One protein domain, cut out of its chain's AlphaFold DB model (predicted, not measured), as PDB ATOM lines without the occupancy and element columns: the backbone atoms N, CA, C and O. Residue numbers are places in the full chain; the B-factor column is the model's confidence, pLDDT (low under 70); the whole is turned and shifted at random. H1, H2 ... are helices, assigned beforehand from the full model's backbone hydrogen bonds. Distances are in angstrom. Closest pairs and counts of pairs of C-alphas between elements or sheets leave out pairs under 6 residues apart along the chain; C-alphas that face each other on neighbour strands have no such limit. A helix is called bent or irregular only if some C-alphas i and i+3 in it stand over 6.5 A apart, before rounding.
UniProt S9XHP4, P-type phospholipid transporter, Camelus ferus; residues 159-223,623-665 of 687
ATOM      1  N   VAL A 159      83.810  17.422  70.573       82.44
ATOM      2  CA  VAL A 159      82.617  17.684  69.753       82.44
ATOM      3  C   VAL A 159      81.334  17.568  70.578       82.44
ATOM      4  O   VAL A 159      80.451  18.417  70.461       82.44
ATOM      5  N   GLU A 160      81.240  16.592  71.485       79.19
ATOM      6  CA  GLU A 160      80.105  16.474  72.409       79.19
ATOM      7  C   GLU A 160      80.014  17.686  73.353       79.19
ATOM      8  O   GLU A 160      78.929  18.219  73.582       79.19
ATOM      9  N   LYS A 161      81.149  18.198  73.857       81.56
ATOM     10  CA  LYS A 161      81.169  19.421  74.687       81.56
ATOM     11  C   LYS A 161      80.657  20.641  73.920       81.56
ATOM     12  O   LYS A 161      79.890  21.421  74.481       81.56
ATOM     13  N   VAL A 162      81.060  20.795  72.658       84.38
ATOM     14  CA  VAL A 162      80.585  21.884  71.788       84.38
ATOM     15  C   VAL A 162      79.093  21.729  71.493       84.38
ATOM     16  O   VAL A 162      78.349  22.700  71.600       84.38
ATOM     17  N   THR A 163      78.633  20.510  71.214       81.00
ATOM     18  CA  THR A 163      77.212  20.212  70.971       81.00
ATOM     19  C   THR A 163      76.362  20.546  72.200       81.00
ATOM     20  O   THR A 163      75.327  21.192  72.076       81.00
ATOM     21  N   ASN A 164      76.826  20.199  73.405       80.44
ATOM     22  CA  ASN A 164      76.145  20.550  74.655       80.44
ATOM     23  C   ASN A 164      76.050  22.071  74.861       80.44
ATOM     24  O   ASN A 164      75.022  22.566  75.321       80.44
ATOM     25  N   LEU A 165      77.090  22.823  74.480       84.19
ATOM     26  CA  LEU A 165      77.049  24.286  74.502       84.19
ATOM     27  C   LEU A 165      76.041  24.838  73.480       84.19
ATOM     28  O   LEU A 165      75.295  25.759  73.794       84.19
ATOM     29  N   GLN A 166      75.968  24.260  72.280       82.50
ATOM     30  CA  GLN A 166      74.986  24.648  71.259       82.50
ATOM     31  C   GLN A 166      73.544  24.346  71.693       82.50
ATOM     32  O   GLN A 166      72.662  25.175  71.485       82.50
ATOM     33  N   ILE A 167      73.300  23.211  72.357       82.81
ATOM     34  CA  ILE A 167      71.992  22.883  72.948       82.81
ATOM     35  C   ILE A 167      71.599  23.933  73.995       82.81
ATOM     36  O   ILE A 167      70.451  24.374  74.010       82.81
ATOM     37  N   LEU A 168      72.545  24.384  74.828       84.62
ATOM     38  CA  LEU A 168      72.299  25.464  75.786       84.62
ATOM     39  C   LEU A 168      71.921  26.777  75.081       84.62
ATOM     40  O   LEU A 168      70.983  27.448  75.504       84.62
ATOM     41  N   VAL A 169      72.608  27.131  73.989       88.12
ATOM     42  CA  VAL A 169      72.274  28.320  73.183       88.12
ATOM     43  C   VAL A 169      70.870  28.207  72.581       88.12
ATOM     44  O   VAL A 169      70.105  29.166  72.649       88.12
ATOM     45  N   LEU A 170      70.488  27.040  72.054       85.25
ATOM     46  CA  LEU A 170      69.135  26.814  71.528       85.25
ATOM     47  C   LEU A 170      68.062  26.844  72.613       85.25
ATOM     48  O   LEU A 170      66.961  27.318  72.359       85.25
ATOM     49  N   PHE A 171      68.374  26.383  73.822       85.62
ATOM     50  CA  PHE A 171      67.471  26.508  74.960       85.62
ATOM     51  C   PHE A 171      67.246  27.979  75.349       85.62
ATOM     52  O   PHE A 171      66.120  28.376  75.635       85.62
ATOM     53  N   LEU A 172      68.287  28.815  75.307       90.31
ATOM     54  CA  LEU A 172      68.126  30.257  75.518       90.31
ATOM     55  C   LEU A 172      67.308  30.906  74.393       90.31
ATOM     56  O   LEU A 172      66.416  31.701  74.678       90.31
ATOM     57  N   LEU A 173      67.553  30.528  73.134       89.81
ATOM     58  CA  LEU A 173      66.765  30.995  71.989       89.81
ATOM     59  C   LEU A 173      65.284  30.610  72.134       89.81
ATOM     60  O   LEU A 173      64.414  31.451  71.940       89.81
ATOM     61  N   LEU A 174      64.999  29.374  72.547       89.06
ATOM     62  CA  LEU A 174      63.652  28.878  72.827       89.06
ATOM     63  C   LEU A 174      62.901  29.769  73.831       89.06
ATOM     64  O   LEU A 174      61.731  30.081  73.617       89.06
ATOM     65  N   LEU A 175      63.567  30.183  74.914       89.62
ATOM     66  CA  LEU A 175      62.978  31.061  75.929       89.62
ATOM     67  C   LEU A 175      62.703  32.473  75.397       89.62
ATOM     68  O   LEU A 175      61.687  33.073  75.740       89.62
ATOM     69  N   VAL A 176      63.589  33.009  74.556       91.94
ATOM     70  CA  VAL A 176      63.384  34.323  73.926       91.94
ATOM     71  C   VAL A 176      62.190  34.275  72.973       91.94
ATOM     72  O   VAL A 176      61.317  35.135  73.040       91.94
ATOM     73  N   MET A 177      62.116  33.241  72.140       88.62
ATOM     74  CA  MET A 177      61.039  33.047  71.165       88.62
ATOM     75  C   MET A 177      59.679  32.870  71.849       88.62
ATOM     76  O   MET A 177      58.692  33.485  71.451       88.62
ATOM     77  N   SER A 178      59.614  32.084  72.930       89.44
ATOM     78  CA  SER A 178      58.369  31.909  73.689       89.44
ATOM     79  C   SER A 178      57.913  33.203  74.370       89.44
ATOM     80  O   SER A 178      56.713  33.485  74.395       89.44
ATOM     81  N   LEU A 179      58.848  34.027  74.857       90.44
ATOM     82  CA  LEU A 179      58.544  35.334  75.435       90.44
ATOM     83  C   LEU A 179      58.015  36.316  74.379       90.44
ATOM     84  O   LEU A 179      56.999  36.968  74.616       90.44
ATOM     85  N   VAL A 180      58.665  36.400  73.212       89.94
ATOM     86  CA  VAL A 180      58.241  37.271  72.102       89.94
ATOM     87  C   VAL A 180      56.845  36.885  71.614       89.94
ATOM     88  O   VAL A 180      55.976  37.752  71.506       89.94
ATOM     89  N   SER A 181      56.590  35.592  71.406       87.38
ATOM     90  CA  SER A 181      55.269  35.090  71.014       87.38
ATOM     91  C   SER A 181      54.198  35.347  72.077       87.38
ATOM     92  O   SER A 181      53.073  35.713  71.734       87.38
ATOM     93  N   CYS A 182      54.540  35.237  73.365       86.38
ATOM     94  CA  CYS A 182      53.625  35.550  74.461       86.38
ATOM     95  C   CYS A 182      53.245  37.038  74.489       86.38
ATOM     96  O   CYS A 182      52.058  37.368  74.499       86.38
ATOM     97  N   VAL A 183      54.231  37.940  74.415       88.25
ATOM     98  CA  VAL A 183      53.990  39.392  74.348       88.25
ATOM     99  C   VAL A 183      53.195  39.755  73.091       88.25
ATOM    100  O   VAL A 183      52.246  40.534  73.167       88.25
ATOM    101  N   GLY A 184      53.517  39.147  71.945       85.75
ATOM    102  CA  GLY A 184      52.768  39.321  70.700       85.75
ATOM    103  C   GLY A 184      51.302  38.894  70.823       85.75
ATOM    104  O   GLY A 184      50.414  39.623  70.383       85.75
ATOM    105  N   GLY A 185      51.033  37.756  71.470       82.62
ATOM    106  CA  GLY A 185      49.676  37.285  71.762       82.62
ATOM    107  C   GLY A 185      48.911  38.220  72.700       82.62
ATOM    108  O   GLY A 185      47.738  38.509  72.457       82.62
ATOM    109  N   MET A 186      49.577  38.757  73.726       82.12
ATOM    110  CA  MET A 186      48.984  39.745  74.634       82.12
ATOM    111  C   MET A 186      48.608  41.041  73.908       82.12
ATOM    112  O   MET A 186      47.471  41.489  74.030       82.12
ATOM    113  N   LEU A 187      49.523  41.612  73.117       84.38
ATOM    114  CA  LEU A 187      49.272  42.839  72.350       84.38
ATOM    115  C   LEU A 187      48.152  42.655  71.323       84.38
ATOM    116  O   LEU A 187      47.324  43.544  71.127       84.38
ATOM    117  N   TRP A 188      48.100  41.493  70.670       83.38
ATOM    118  CA  TRP A 188      47.037  41.200  69.717       83.38
ATOM    119  C   TRP A 188      45.673  41.076  70.406       83.38
ATOM    120  O   TRP A 188      44.685  41.630  69.916       83.38
ATOM    121  N   LYS A 189      45.629  40.405  71.566       78.31
ATOM    122  CA  LYS A 189      44.424  40.253  72.393       78.31
ATOM    123  C   LYS A 189      43.930  41.589  72.946       78.31
ATOM    124  O   LYS A 189      42.723  41.786  72.996       78.31
ATOM    125  N   ASP A 190      44.826  42.492  73.329       79.62
ATOM    126  CA  ASP A 190      44.460  43.842  73.774       79.62
ATOM    127  C   ASP A 190      43.834  44.653  72.628       79.62
ATOM    128  O   ASP A 190      42.769  45.246  72.776       79.62
ATOM    129  N   LYS A 191      44.432  44.579  71.431       81.25
ATOM    130  CA  LYS A 191      43.989  45.356  70.266       81.25
ATOM    131  C   LYS A 191      42.705  44.841  69.599       81.25
ATOM    132  O   LYS A 191      41.951  45.650  69.071       81.25
ATOM    133  N   HIS A 192      42.459  43.527  69.581       74.25
ATOM    134  CA  HIS A 192      41.329  42.918  68.851       74.25
ATOM    135  C   HIS A 192      40.375  42.099  69.740       74.25
ATOM    136  O   HIS A 192      39.380  41.569  69.256       74.25
ATOM    137  N   GLY A 193      40.645  41.957  71.041       66.19
ATOM    138  CA  GLY A 193      39.926  41.023  71.916       66.19
ATOM    139  C   GLY A 193      38.528  41.452  72.369       66.19
ATOM    140  O   GLY A 193      37.902  40.701  73.127       66.19
ATOM    141  N   VAL A 194      38.053  42.635  71.963       63.41
ATOM    142  CA  VAL A 194      36.690  43.135  72.231       63.41
ATOM    143  C   VAL A 194      35.732  42.805  71.075       63.41
ATOM    144  O   VAL A 194      34.572  42.507  71.332       63.41
ATOM    145  N   ASP A 195      36.228  42.728  69.834       62.81
ATOM    146  CA  ASP A 195      35.398  42.619  68.617       62.81
ATOM    147  C   ASP A 195      35.159  41.178  68.120       62.81
ATOM    148  O   ASP A 195      34.492  40.955  67.107       62.81
ATOM    149  N   ILE A 196      35.683  40.158  68.811       71.75
ATOM    150  CA  ILE A 196      35.644  38.768  68.332       71.75
ATOM    151  C   ILE A 196      34.519  37.976  69.015       71.75
ATOM    152  O   ILE A 196      34.731  37.291  70.014       71.75
ATOM    153  N   TRP A 197      33.318  38.033  68.433       76.88
ATOM    154  CA  TRP A 197      32.111  37.370  68.954       76.88
ATOM    155  C   TRP A 197      32.173  35.829  68.951       76.88
ATOM    156  O   TRP A 197      31.461  35.186  69.720       76.88
ATOM    157  N   TYR A 198      33.020  35.221  68.111       77.12
ATOM    158  CA  TYR A 198      33.109  33.760  67.949       77.12
ATOM    159  C   TYR A 198      34.125  33.077  68.887       77.12
ATOM    160  O   TYR A 198      34.147  31.848  68.969       77.12
ATOM    161  N   ILE A 199      34.962  33.833  69.611       73.44
ATOM    162  CA  ILE A 199      35.881  33.291  70.628       73.44
ATOM    163  C   ILE A 199      35.229  33.481  72.000       73.44
ATOM    164  O   ILE A 199      35.387  34.510  72.655       73.44
ATOM    165  N   VAL A 200      34.464  32.478  72.432       63.34
ATOM    166  CA  VAL A 200      33.744  32.499  73.714       63.34
ATOM    167  C   VAL A 200      34.742  32.515  74.877       63.34
ATOM    168  O   VAL A 200      35.439  31.529  75.133       63.34
ATOM    169  N   LYS A 201      34.805  33.632  75.612       62.38
ATOM    170  CA  LYS A 201      35.555  33.736  76.871       62.38
ATOM    171  C   LYS A 201      34.816  32.926  77.941       62.38
ATOM    172  O   LYS A 201      33.737  33.318  78.367       62.38
ATOM    173  N   LYS A 202      35.372  31.792  78.384       57.16
ATOM    174  CA  LYS A 202      34.871  31.109  79.592       57.16
ATOM    175  C   LYS A 202      35.196  31.975  80.815       57.16
ATOM    176  O   LYS A 202      36.361  32.270  81.059       57.16
ATOM    177  N   GLU A 203      34.170  32.356  81.574       49.81
ATOM    178  CA  GLU A 203      34.208  33.366  82.651       49.81
ATOM    179  C   GLU A 203      35.031  33.018  83.903       49.81
ATOM    180  O   GLU A 203      35.159  33.848  84.795       49.81
ATOM    181  N   HIS A 204      35.682  31.859  83.977       48.59
ATOM    182  CA  HIS A 204      36.598  31.556  85.077       48.59
ATOM    183  C   HIS A 204      37.853  30.856  84.570       48.59
ATOM    184  O   HIS A 204      37.896  29.638  84.431       48.59
ATOM    185  N   ASN A 205      38.875  31.659  84.281       48.16
ATOM    186  CA  ASN A 205      40.257  31.403  84.674       48.16
ATOM    187  C   ASN A 205      41.064  32.669  84.386       48.16
ATOM    188  O   ASN A 205      41.166  33.115  83.244       48.16
ATOM    189  N   THR A 206      41.667  33.246  85.423       52.16
ATOM    190  CA  THR A 206      42.840  34.105  85.263       52.16
ATOM    191  C   THR A 206      43.877  33.296  84.491       52.16
ATOM    192  O   THR A 206      44.541  32.438  85.073       52.16
ATOM    193  N   HIS A 207      43.973  33.505  83.176       55.53
ATOM    194  CA  HIS A 207      45.092  33.008  82.388       55.53
ATOM    195  C   HIS A 207      46.343  33.606  83.017       55.53
ATOM    196  O   HIS A 207      46.603  34.803  82.886       55.53
ATOM    197  N   SER A 208      47.058  32.811  83.810       69.69
ATOM    198  CA  SER A 208      48.330  33.262  84.332       69.69
ATOM    199  C   SER A 208      49.268  33.338  83.134       69.69
ATOM    200  O   SER A 208      49.366  32.399  82.347       69.69
ATOM    201  N   PHE A 209      49.953  34.468  82.996       71.38
ATOM    202  CA  PHE A 209      51.015  34.681  82.009       71.38
ATOM    203  C   PHE A 209      51.981  33.479  81.917       71.38
ATOM    204  O   PHE A 209      52.459  33.126  80.842       71.38
ATOM    205  N   GLY A 210      52.188  32.778  83.039       74.38
ATOM    206  CA  GLY A 210      52.949  31.531  83.096       74.38
ATOM    207  C   GLY A 210      52.363  30.366  82.282       74.38
ATOM    208  O   GLY A 210      53.136  29.648  81.654       74.38
ATOM    209  N   PHE A 211      51.038  30.167  82.243       78.56
ATOM    210  CA  PHE A 211      50.420  29.123  81.411       78.56
ATOM    211  C   PHE A 211      50.538  29.432  79.915       78.56
ATOM    212  O   PHE A 211      50.791  28.517  79.130       78.56
ATOM    213  N   ASP A 212      50.417  30.703  79.526       76.19
ATOM    214  CA  ASP A 212      50.552  31.118  78.126       76.19
ATOM    215  C   ASP A 212      52.003  30.933  77.639       76.19
ATOM    216  O   ASP A 212      52.230  30.352  76.579       76.19
ATOM    217  N   ILE A 213      53.002  31.303  78.454       82.75
ATOM    218  CA  ILE A 213      54.420  31.005  78.172       82.75
ATOM    219  C   ILE A 213      54.669  29.497  78.085       82.75
ATOM    220  O   ILE A 213      55.363  29.040  77.175       82.75
ATOM    221  N   LEU A 214      54.111  28.709  79.009       81.12
ATOM    222  CA  LEU A 214      54.299  27.258  79.026       81.12
ATOM    223  C   LEU A 214      53.768  26.602  77.744       81.12
ATOM    224  O   LEU A 214      54.422  25.709  77.207       81.12
ATOM    225  N   MET A 215      52.633  27.069  77.212       81.56
ATOM    226  CA  MET A 215      52.111  26.588  75.930       81.56
ATOM    227  C   MET A 215      53.072  26.870  74.770       81.56
ATOM    228  O   MET A 215      53.298  25.986  73.945       81.56
ATOM    229  N   PHE A 216      53.695  28.054  74.719       83.38
ATOM    230  CA  PHE A 216      54.692  28.368  73.688       83.38
ATOM    231  C   PHE A 216      55.991  27.571  73.849       83.38
ATOM    232  O   PHE A 216      56.579  27.155  72.853       83.38
ATOM    233  N   ILE A 217      56.416  27.283  75.083       84.94
ATOM    234  CA  ILE A 217      57.553  26.384  75.334       84.94
ATOM    235  C   ILE A 217      57.249  24.977  74.806       84.94
ATOM    236  O   ILE A 217      58.097  24.377  74.148       84.94
ATOM    237  N   ILE A 218      56.040  24.457  75.049       83.75
ATOM    238  CA  ILE A 218      55.612  23.152  74.524       83.75
ATOM    239  C   ILE A 218      55.543  23.181  72.995       83.75
ATOM    240  O   ILE A 218      55.948  22.216  72.354       83.75
ATOM    241  N   LEU A 219      55.085  24.273  72.386       81.31
ATOM    242  CA  LEU A 219      55.022  24.382  70.929       81.31
ATOM    243  C   LEU A 219      56.419  24.317  70.288       81.31
ATOM    244  O   LEU A 219      56.627  23.590  69.319       81.31
ATOM    245  N   TYR A 220      57.391  25.018  70.870       83.12
ATOM    246  CA  TYR A 220      58.743  25.142  70.326       83.12
ATOM    247  C   TYR A 220      59.754  24.115  70.881       83.12
ATOM    248  O   TYR A 220      60.927  24.167  70.517       83.12
ATOM    249  N   HIS A 221      59.350  23.158  71.729       82.00
ATOM    250  CA  HIS A 221      60.279  22.217  72.394       82.00
ATOM    251  C   HIS A 221      61.165  21.412  71.423       82.00
ATOM    252  O   HIS A 221      62.311  21.082  71.729       82.00
ATOM    253  N   ASN A 222      60.643  21.139  70.231       78.75
ATOM    254  CA  ASN A 222      61.308  20.409  69.155       78.75
ATOM    255  C   ASN A 222      62.364  21.241  68.392       78.75
ATOM    256  O   ASN A 222      63.024  20.717  67.492       78.75
ATOM    257  N   LEU A 223      62.565  22.516  68.758       81.19
ATOM    258  CA  LEU A 223      63.727  23.307  68.336       81.19
ATOM    259  C   LEU A 223      65.034  22.625  68.775       81.19
ATOM    260  O   LEU A 223      66.039  22.671  68.062       81.19
ATOM    261  N   LYS A 623      79.212  17.550  59.965       88.38
ATOM    262  CA  LYS A 623      78.127  17.788  59.000       88.38
ATOM    263  C   LYS A 623      76.777  17.282  59.500       88.38
ATOM    264  O   LYS A 623      75.786  17.992  59.354       88.38
ATOM    265  N   CYS A 624      76.734  16.092  60.101       85.19
ATOM    266  CA  CYS A 624      75.509  15.532  60.668       85.19
ATOM    267  C   CYS A 624      74.940  16.439  61.768       85.19
ATOM    268  O   CYS A 624      73.752  16.749  61.744       85.19
ATOM    269  N   ILE A 625      75.787  16.914  62.687       85.62
ATOM    270  CA  ILE A 625      75.386  17.815  63.778       85.62
ATOM    271  C   ILE A 625      74.817  19.121  63.219       85.62
ATOM    272  O   ILE A 625      73.695  19.503  63.557       85.62
ATOM    273  N   LEU A 626      75.562  19.781  62.327       88.06
ATOM    274  CA  LEU A 626      75.148  21.052  61.728       88.06
ATOM    275  C   LEU A 626      73.840  20.914  60.945       88.06
ATOM    276  O   LEU A 626      72.958  21.760  61.074       88.06
ATOM    277  N   TYR A 627      73.685  19.831  60.182       86.75
ATOM    278  CA  TYR A 627      72.463  19.556  59.433       86.75
ATOM    279  C   TYR A 627      71.257  19.308  60.349       86.75
ATOM    280  O   TYR A 627      70.183  19.859  60.112       86.75
ATOM    281  N   CYS A 628      71.423  18.521  61.419       82.19
ATOM    282  CA  CYS A 628      70.360  18.272  62.391       82.19
ATOM    283  C   CYS A 628      69.887  19.563  63.071       82.19
ATOM    284  O   CYS A 628      68.682  19.755  63.230       82.19
ATOM    285  N   PHE A 629      70.809  20.459  63.437       84.75
ATOM    286  CA  PHE A 629      70.441  21.768  63.974       84.75
ATOM    287  C   PHE A 629      69.748  22.638  62.927       84.75
ATOM    288  O   PHE A 629      68.665  23.154  63.193       84.75
ATOM    289  N   TYR A 630      70.317  22.743  61.726       87.94
ATOM    290  CA  TYR A 630      69.747  23.517  60.625       87.94
ATOM    291  C   TYR A 630      68.302  23.102  60.311       87.94
ATOM    292  O   TYR A 630      67.414  23.953  60.291       87.94
ATOM    293  N   LYS A 631      68.047  21.797  60.133       84.06
ATOM    294  CA  LYS A 631      66.718  21.265  59.791       84.06
ATOM    295  C   LYS A 631      65.654  21.697  60.803       84.06
ATOM    296  O   LYS A 631      64.573  22.131  60.410       84.06
ATOM    297  N   ASN A 632      65.962  21.583  62.094       82.00
ATOM    298  CA  ASN A 632      65.000  21.883  63.154       82.00
ATOM    299  C   ASN A 632      64.814  23.387  63.332       82.00
ATOM    300  O   ASN A 632      63.680  23.851  63.405       82.00
ATOM    301  N   VAL A 633      65.898  24.165  63.308       87.38
ATOM    302  CA  VAL A 633      65.818  25.628  63.400       87.38
ATOM    303  C   VAL A 633      64.977  26.203  62.256       87.38
ATOM    304  O   VAL A 633      64.074  26.991  62.512       87.38
ATOM    305  N   VAL A 634      65.190  25.763  61.011       88.31
ATOM    306  CA  VAL A 634      64.406  26.246  59.859       88.31
ATOM    307  C   VAL A 634      62.920  25.915  60.000       88.31
ATOM    308  O   VAL A 634      62.082  26.789  59.781       88.31
ATOM    309  N   LEU A 635      62.576  24.682  60.390       84.56
ATOM    310  CA  LEU A 635      61.178  24.270  60.538       84.56
ATOM    311  C   LEU A 635      60.437  25.125  61.580       84.56
ATOM    312  O   LEU A 635      59.311  25.559  61.329       84.56
ATOM    313  N   TYR A 636      61.085  25.403  62.713       83.00
ATOM    314  CA  TYR A 636      60.480  26.149  63.817       83.00
ATOM    315  C   TYR A 636      60.481  27.667  63.617       83.00
ATOM    316  O   TYR A 636      59.543  28.328  64.057       83.00
ATOM    317  N   ILE A 637      61.445  28.221  62.875       85.69
ATOM    318  CA  ILE A 637      61.378  29.620  62.421       85.69
ATOM    319  C   ILE A 637      60.188  29.820  61.469       85.69
ATOM    320  O   ILE A 637      59.472  30.816  61.565       85.69
ATOM    321  N   ILE A 638      59.925  28.866  60.566       86.38
ATOM    322  CA  ILE A 638      58.742  28.922  59.688       86.38
ATOM    323  C   ILE A 638      57.452  28.846  60.513       86.38
ATOM    324  O   ILE A 638      56.479  29.533  60.193       86.38
ATOM    325  N   GLU A 639      57.430  28.013  61.556       83.50
ATOM    326  CA  GLU A 639      56.288  27.902  62.464       83.50
ATOM    327  C   GLU A 639      56.006  29.220  63.193       83.50
ATOM    328  O   GLU A 639      54.865  29.679  63.162       83.50
ATOM    329  N   GLU A 640      57.024  29.880  63.749       84.00
ATOM    330  CA  GLU A 640      56.884  31.210  64.355       84.00
ATOM    331  C   GLU A 640      56.385  32.249  63.336       84.00
ATOM    332  O   GLU A 640      55.366  32.901  63.560       84.00
ATOM    333  N   SER A 641      57.039  32.357  62.175       84.12
ATOM    334  CA  SER A 641      56.687  33.347  61.151       84.12
ATOM    335  C   SER A 641      55.234  33.206  60.675       84.12
ATOM    336  O   SER A 641      54.484  34.188  60.618       84.12
ATOM    337  N   LYS A 642      54.792  31.971  60.392       83.00
ATOM    338  CA  LYS A 642      53.401  31.696  59.997       83.00
ATOM    339  C   LYS A 642      52.422  31.965  61.132       83.00
ATOM    340  O   LYS A 642      51.314  32.439  60.872       83.00
ATOM    341  N   MET A 643      52.808  31.685  62.372       81.75
ATOM    342  CA  MET A 643      51.981  31.939  63.544       81.75
ATOM    343  C   MET A 643      51.723  33.440  63.748       81.75
ATOM    344  O   MET A 643      50.570  33.827  63.966       81.75
ATOM    345  N   THR A 644      52.741  34.293  63.599       76.38
ATOM    346  CA  THR A 644      52.583  35.755  63.692       76.38
ATOM    347  C   THR A 644      51.710  36.310  62.563       76.38
ATOM    348  O   THR A 644      50.855  37.156  62.812       76.38
ATOM    349  N   GLN A 645      51.879  35.822  61.329       76.38
ATOM    350  CA  GLN A 645      51.170  36.361  60.159       76.38
ATOM    351  C   GLN A 645      49.714  35.897  60.034       76.38
ATOM    352  O   GLN A 645      48.858  36.680  59.634       76.38
ATOM    353  N   THR A 646      49.424  34.627  60.328       74.50
ATOM    354  CA  THR A 646      48.127  34.017  59.965       74.50
ATOM    355  C   THR A 646      47.262  33.630  61.159       74.50
ATOM    356  O   THR A 646      46.073  33.372  60.985       74.50
ATOM    357  N   ARG A 647      47.829  33.571  62.372       69.88
ATOM    358  CA  ARG A 647      47.162  32.973  63.540       69.88
ATOM    359  C   ARG A 647      47.149  33.851  64.776       69.88
ATOM    360  O   ARG A 647      46.955  33.326  65.872       69.88
ATOM    361  N   ALA A 648      47.320  35.163  64.617       73.44
ATOM    362  CA  ALA A 648      47.113  36.110  65.711       73.44
ATOM    363  C   ALA A 648      47.975  35.815  66.960       73.44
ATOM    364  O   ALA A 648      47.551  36.059  68.087       73.44
ATOM    365  N   CYS A 649      49.165  35.234  66.766       75.25
ATOM    366  CA  CYS A 649      50.040  34.787  67.854       75.25
ATOM    367  C   CYS A 649      49.367  33.811  68.844       75.25
ATOM    368  O   CYS A 649      49.715  33.770  70.021       75.25
ATOM    369  N   SER A 650      48.412  33.001  68.376       73.25
ATOM    370  CA  SER A 650      47.812  31.923  69.168       73.25
ATOM    371  C   SER A 650      48.710  30.671  69.198       73.25
ATOM    372  O   SER A 650      49.373  30.378  68.199       73.25
ATOM    373  N   PRO A 651      48.730  29.898  70.306       68.69
ATOM    374  CA  PRO A 651      49.559  28.695  70.470       68.69
ATOM    375  C   PRO A 651      49.010  27.475  69.703       68.69
ATOM    376  O   PRO A 651      48.858  26.385  70.251       68.69
ATOM    377  N   ALA A 652      48.677  27.650  68.423       73.88
ATOM    378  CA  ALA A 652      48.159  26.595  67.561       73.88
ATOM    379  C   ALA A 652      49.256  26.089  66.602       73.88
ATOM    380  O   ALA A 652      49.762  26.891  65.808       73.88
ATOM    381  N   PRO A 653      49.574  24.777  66.585       75.62
ATOM    382  CA  PRO A 653      50.645  24.226  65.754       75.62
ATOM    383  C   PRO A 653      50.334  24.344  64.265       75.62
ATOM    384  O   PRO A 653      49.227  24.018  63.820       75.62
ATOM    385  N   VAL A 654      51.290  24.849  63.483       76.56
ATOM    386  CA  VAL A 654      51.105  25.122  62.041       76.56
ATOM    387  C   VAL A 654      50.956  23.828  61.248       76.56
ATOM    388  O   VAL A 654      50.186  23.764  60.288       76.56
ATOM    389  N   TRP A 655      51.657  22.796  61.691       77.44
ATOM    390  CA  TRP A 655      51.731  21.487  61.065       77.44
ATOM    391  C   TRP A 655      50.944  20.454  61.882       77.44
ATOM    392  O   TRP A 655      50.806  20.575  63.098       77.44
ATOM    393  N   GLY A 656      50.445  19.401  61.229       72.75
ATOM    394  CA  GLY A 656      49.833  18.279  61.945       72.75
ATOM    395  C   GLY A 656      50.857  17.576  62.844       72.75
ATOM    396  O   GLY A 656      51.994  17.369  62.424       72.75
ATOM    397  N   GLY A 657      50.461  17.165  64.054       65.31
ATOM    398  CA  GLY A 657      51.386  16.576  65.041       65.31
ATOM    399  C   GLY A 657      52.194  15.381  64.513       65.31
ATOM    400  O   GLY A 657      53.393  15.278  64.764       65.31
ATOM    401  N   TRP A 658      51.577  14.532  63.686       69.44
ATOM    402  CA  TRP A 658      52.256  13.418  63.012       69.44
ATOM    403  C   TRP A 658      53.231  13.868  61.918       69.44
ATOM    404  O   TRP A 658      54.295  13.273  61.769       69.44
ATOM    405  N   ALA A 659      52.907  14.934  61.181       70.50
ATOM    406  CA  ALA A 659      53.773  15.478  60.136       70.50
ATOM    407  C   ALA A 659      55.045  16.101  60.730       70.50
ATOM    408  O   ALA A 659      56.127  15.915  60.181       70.50
ATOM    409  N   VAL A 660      54.928  16.768  61.883       65.38
ATOM    410  CA  VAL A 660      56.074  17.279  62.649       65.38
ATOM    411  C   VAL A 660      56.957  16.126  63.113       65.38
ATOM    412  O   VAL A 660      58.153  16.127  62.840       65.38
ATOM    413  N   ALA A 661      56.375  15.099  63.738       62.47
ATOM    414  CA  ALA A 661      57.130  13.934  64.194       62.47
ATOM    415  C   ALA A 661      57.868  13.223  63.040       62.47
ATOM    416  O   ALA A 661      59.041  12.887  63.187       62.47
ATOM    417  N   LEU A 662      57.218  13.050  61.882       65.38
ATOM    418  CA  LEU A 662      57.801  12.436  60.681       65.38
ATOM    419  C   LEU A 662      58.876  13.315  60.020       65.38
ATOM    420  O   LEU A 662      59.922  12.808  59.633       65.38
ATOM    421  N   ALA A 663      58.678  14.633  59.928       62.50
ATOM    422  CA  ALA A 663      59.682  15.552  59.377       62.50
ATOM    423  C   ALA A 663      60.927  15.658  60.277       62.50
ATOM    424  O   ALA A 663      62.049  15.848  59.795       62.50
ATOM    425  N   LEU A 664      60.745  15.503  61.592       61.38
ATOM    426  CA  LEU A 664      61.810  15.505  62.593       61.38
ATOM    427  C   LEU A 664      62.525  14.156  62.726       61.38
ATOM    428  O   LEU A 664      63.618  14.125  63.303       61.38
ATOM    429  N   GLN A 665      61.993  13.076  62.137       60.66
ATOM    430  CA  GLN A 665      62.696  11.797  62.092       60.66
ATOM    431  C   GLN A 665      64.090  11.964  61.473       60.66
ATOM    432  O   GLN A 665      64.315  12.834  60.615       60.66
TER     433      GLN A 665
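What this domain is: This is residues 159 to 223 and 623 to 665 of the 687 residues of the protein "P-type phospholipid transporter" of Camelus ferus (UniProt S9XHP4). Two long helices, H1 and H3, run the same way side by side, and a shorter one, H2, folds back and slants from H1 over to H3; short H4 lies near H3, and residues 194 to 200 and 202 to 208 of the H1 to H2 link stick out. The 108 printed residues, with four named helices in the order H1, H2, H3, H4 and no named strand, are all helix in class. H1, H2 and H3 make an up-and-down bundle, each running against the one before it. The whole is loose, with a radius of gyration of the C-alphas of 16.2 A, and is a rod of 53 by 25 by 21 A.

How they stand to each other: Begin with H1, residues 159 to 192, which touches H2, residues 209 to 223, with residues 170 to 182 alone. They form a helical hairpin at a steep tilt of 44 degrees, opposite ways; look at their closest C-alphas, Ser 178 and Phe 216, 5.1 A apart. H3, residues 623 to 646, touches H1 at a shallow tilt of 3 degrees, the closest C-alphas being Thr 163 and Ile 625 at 7.8 A. Residues 220 to 223 of H2 touch residues 632 to 636 of H3, closest at the C-alphas of Leu 223 and Asn 632, 5.5 A. H4, residues 657 to 664, is close to H3 but not clearly touching: the closest C-alphas, Asn 632 and Leu 664, are 7.2 A apart. H4 is apart from H1, and only just from H2, at 8.2 A. In H1, H3 and H4 every O i to N i+4 pair is within hydrogen-bond range; in H2, 9 of 11 are.

Where its parts are: Find C-alpha 159 at (82.617, 17.684, 69.753); H1 runs 48.4 A from there. H2 spans 21.9 A and is irregular, with C-alphas 219 and 222 7.6 A apart. H3 spans 34.1 A, and H4 ends at C-alpha 664, (61.810, 15.505, 62.593).

The domain as a whole: Val 159 and Trp 197 have the C-alphas farthest apart, 54.2 A. Residues 224 to 622 are not printed, and C-alphas 223 and 623 are 18.0 A apart across this cut. The link from H1 to H2 is long, that from H3 to H4 short. Mean pLDDT of the printed part is 78.0; residues 200 to 208 and 660 to 665 are among those under 70.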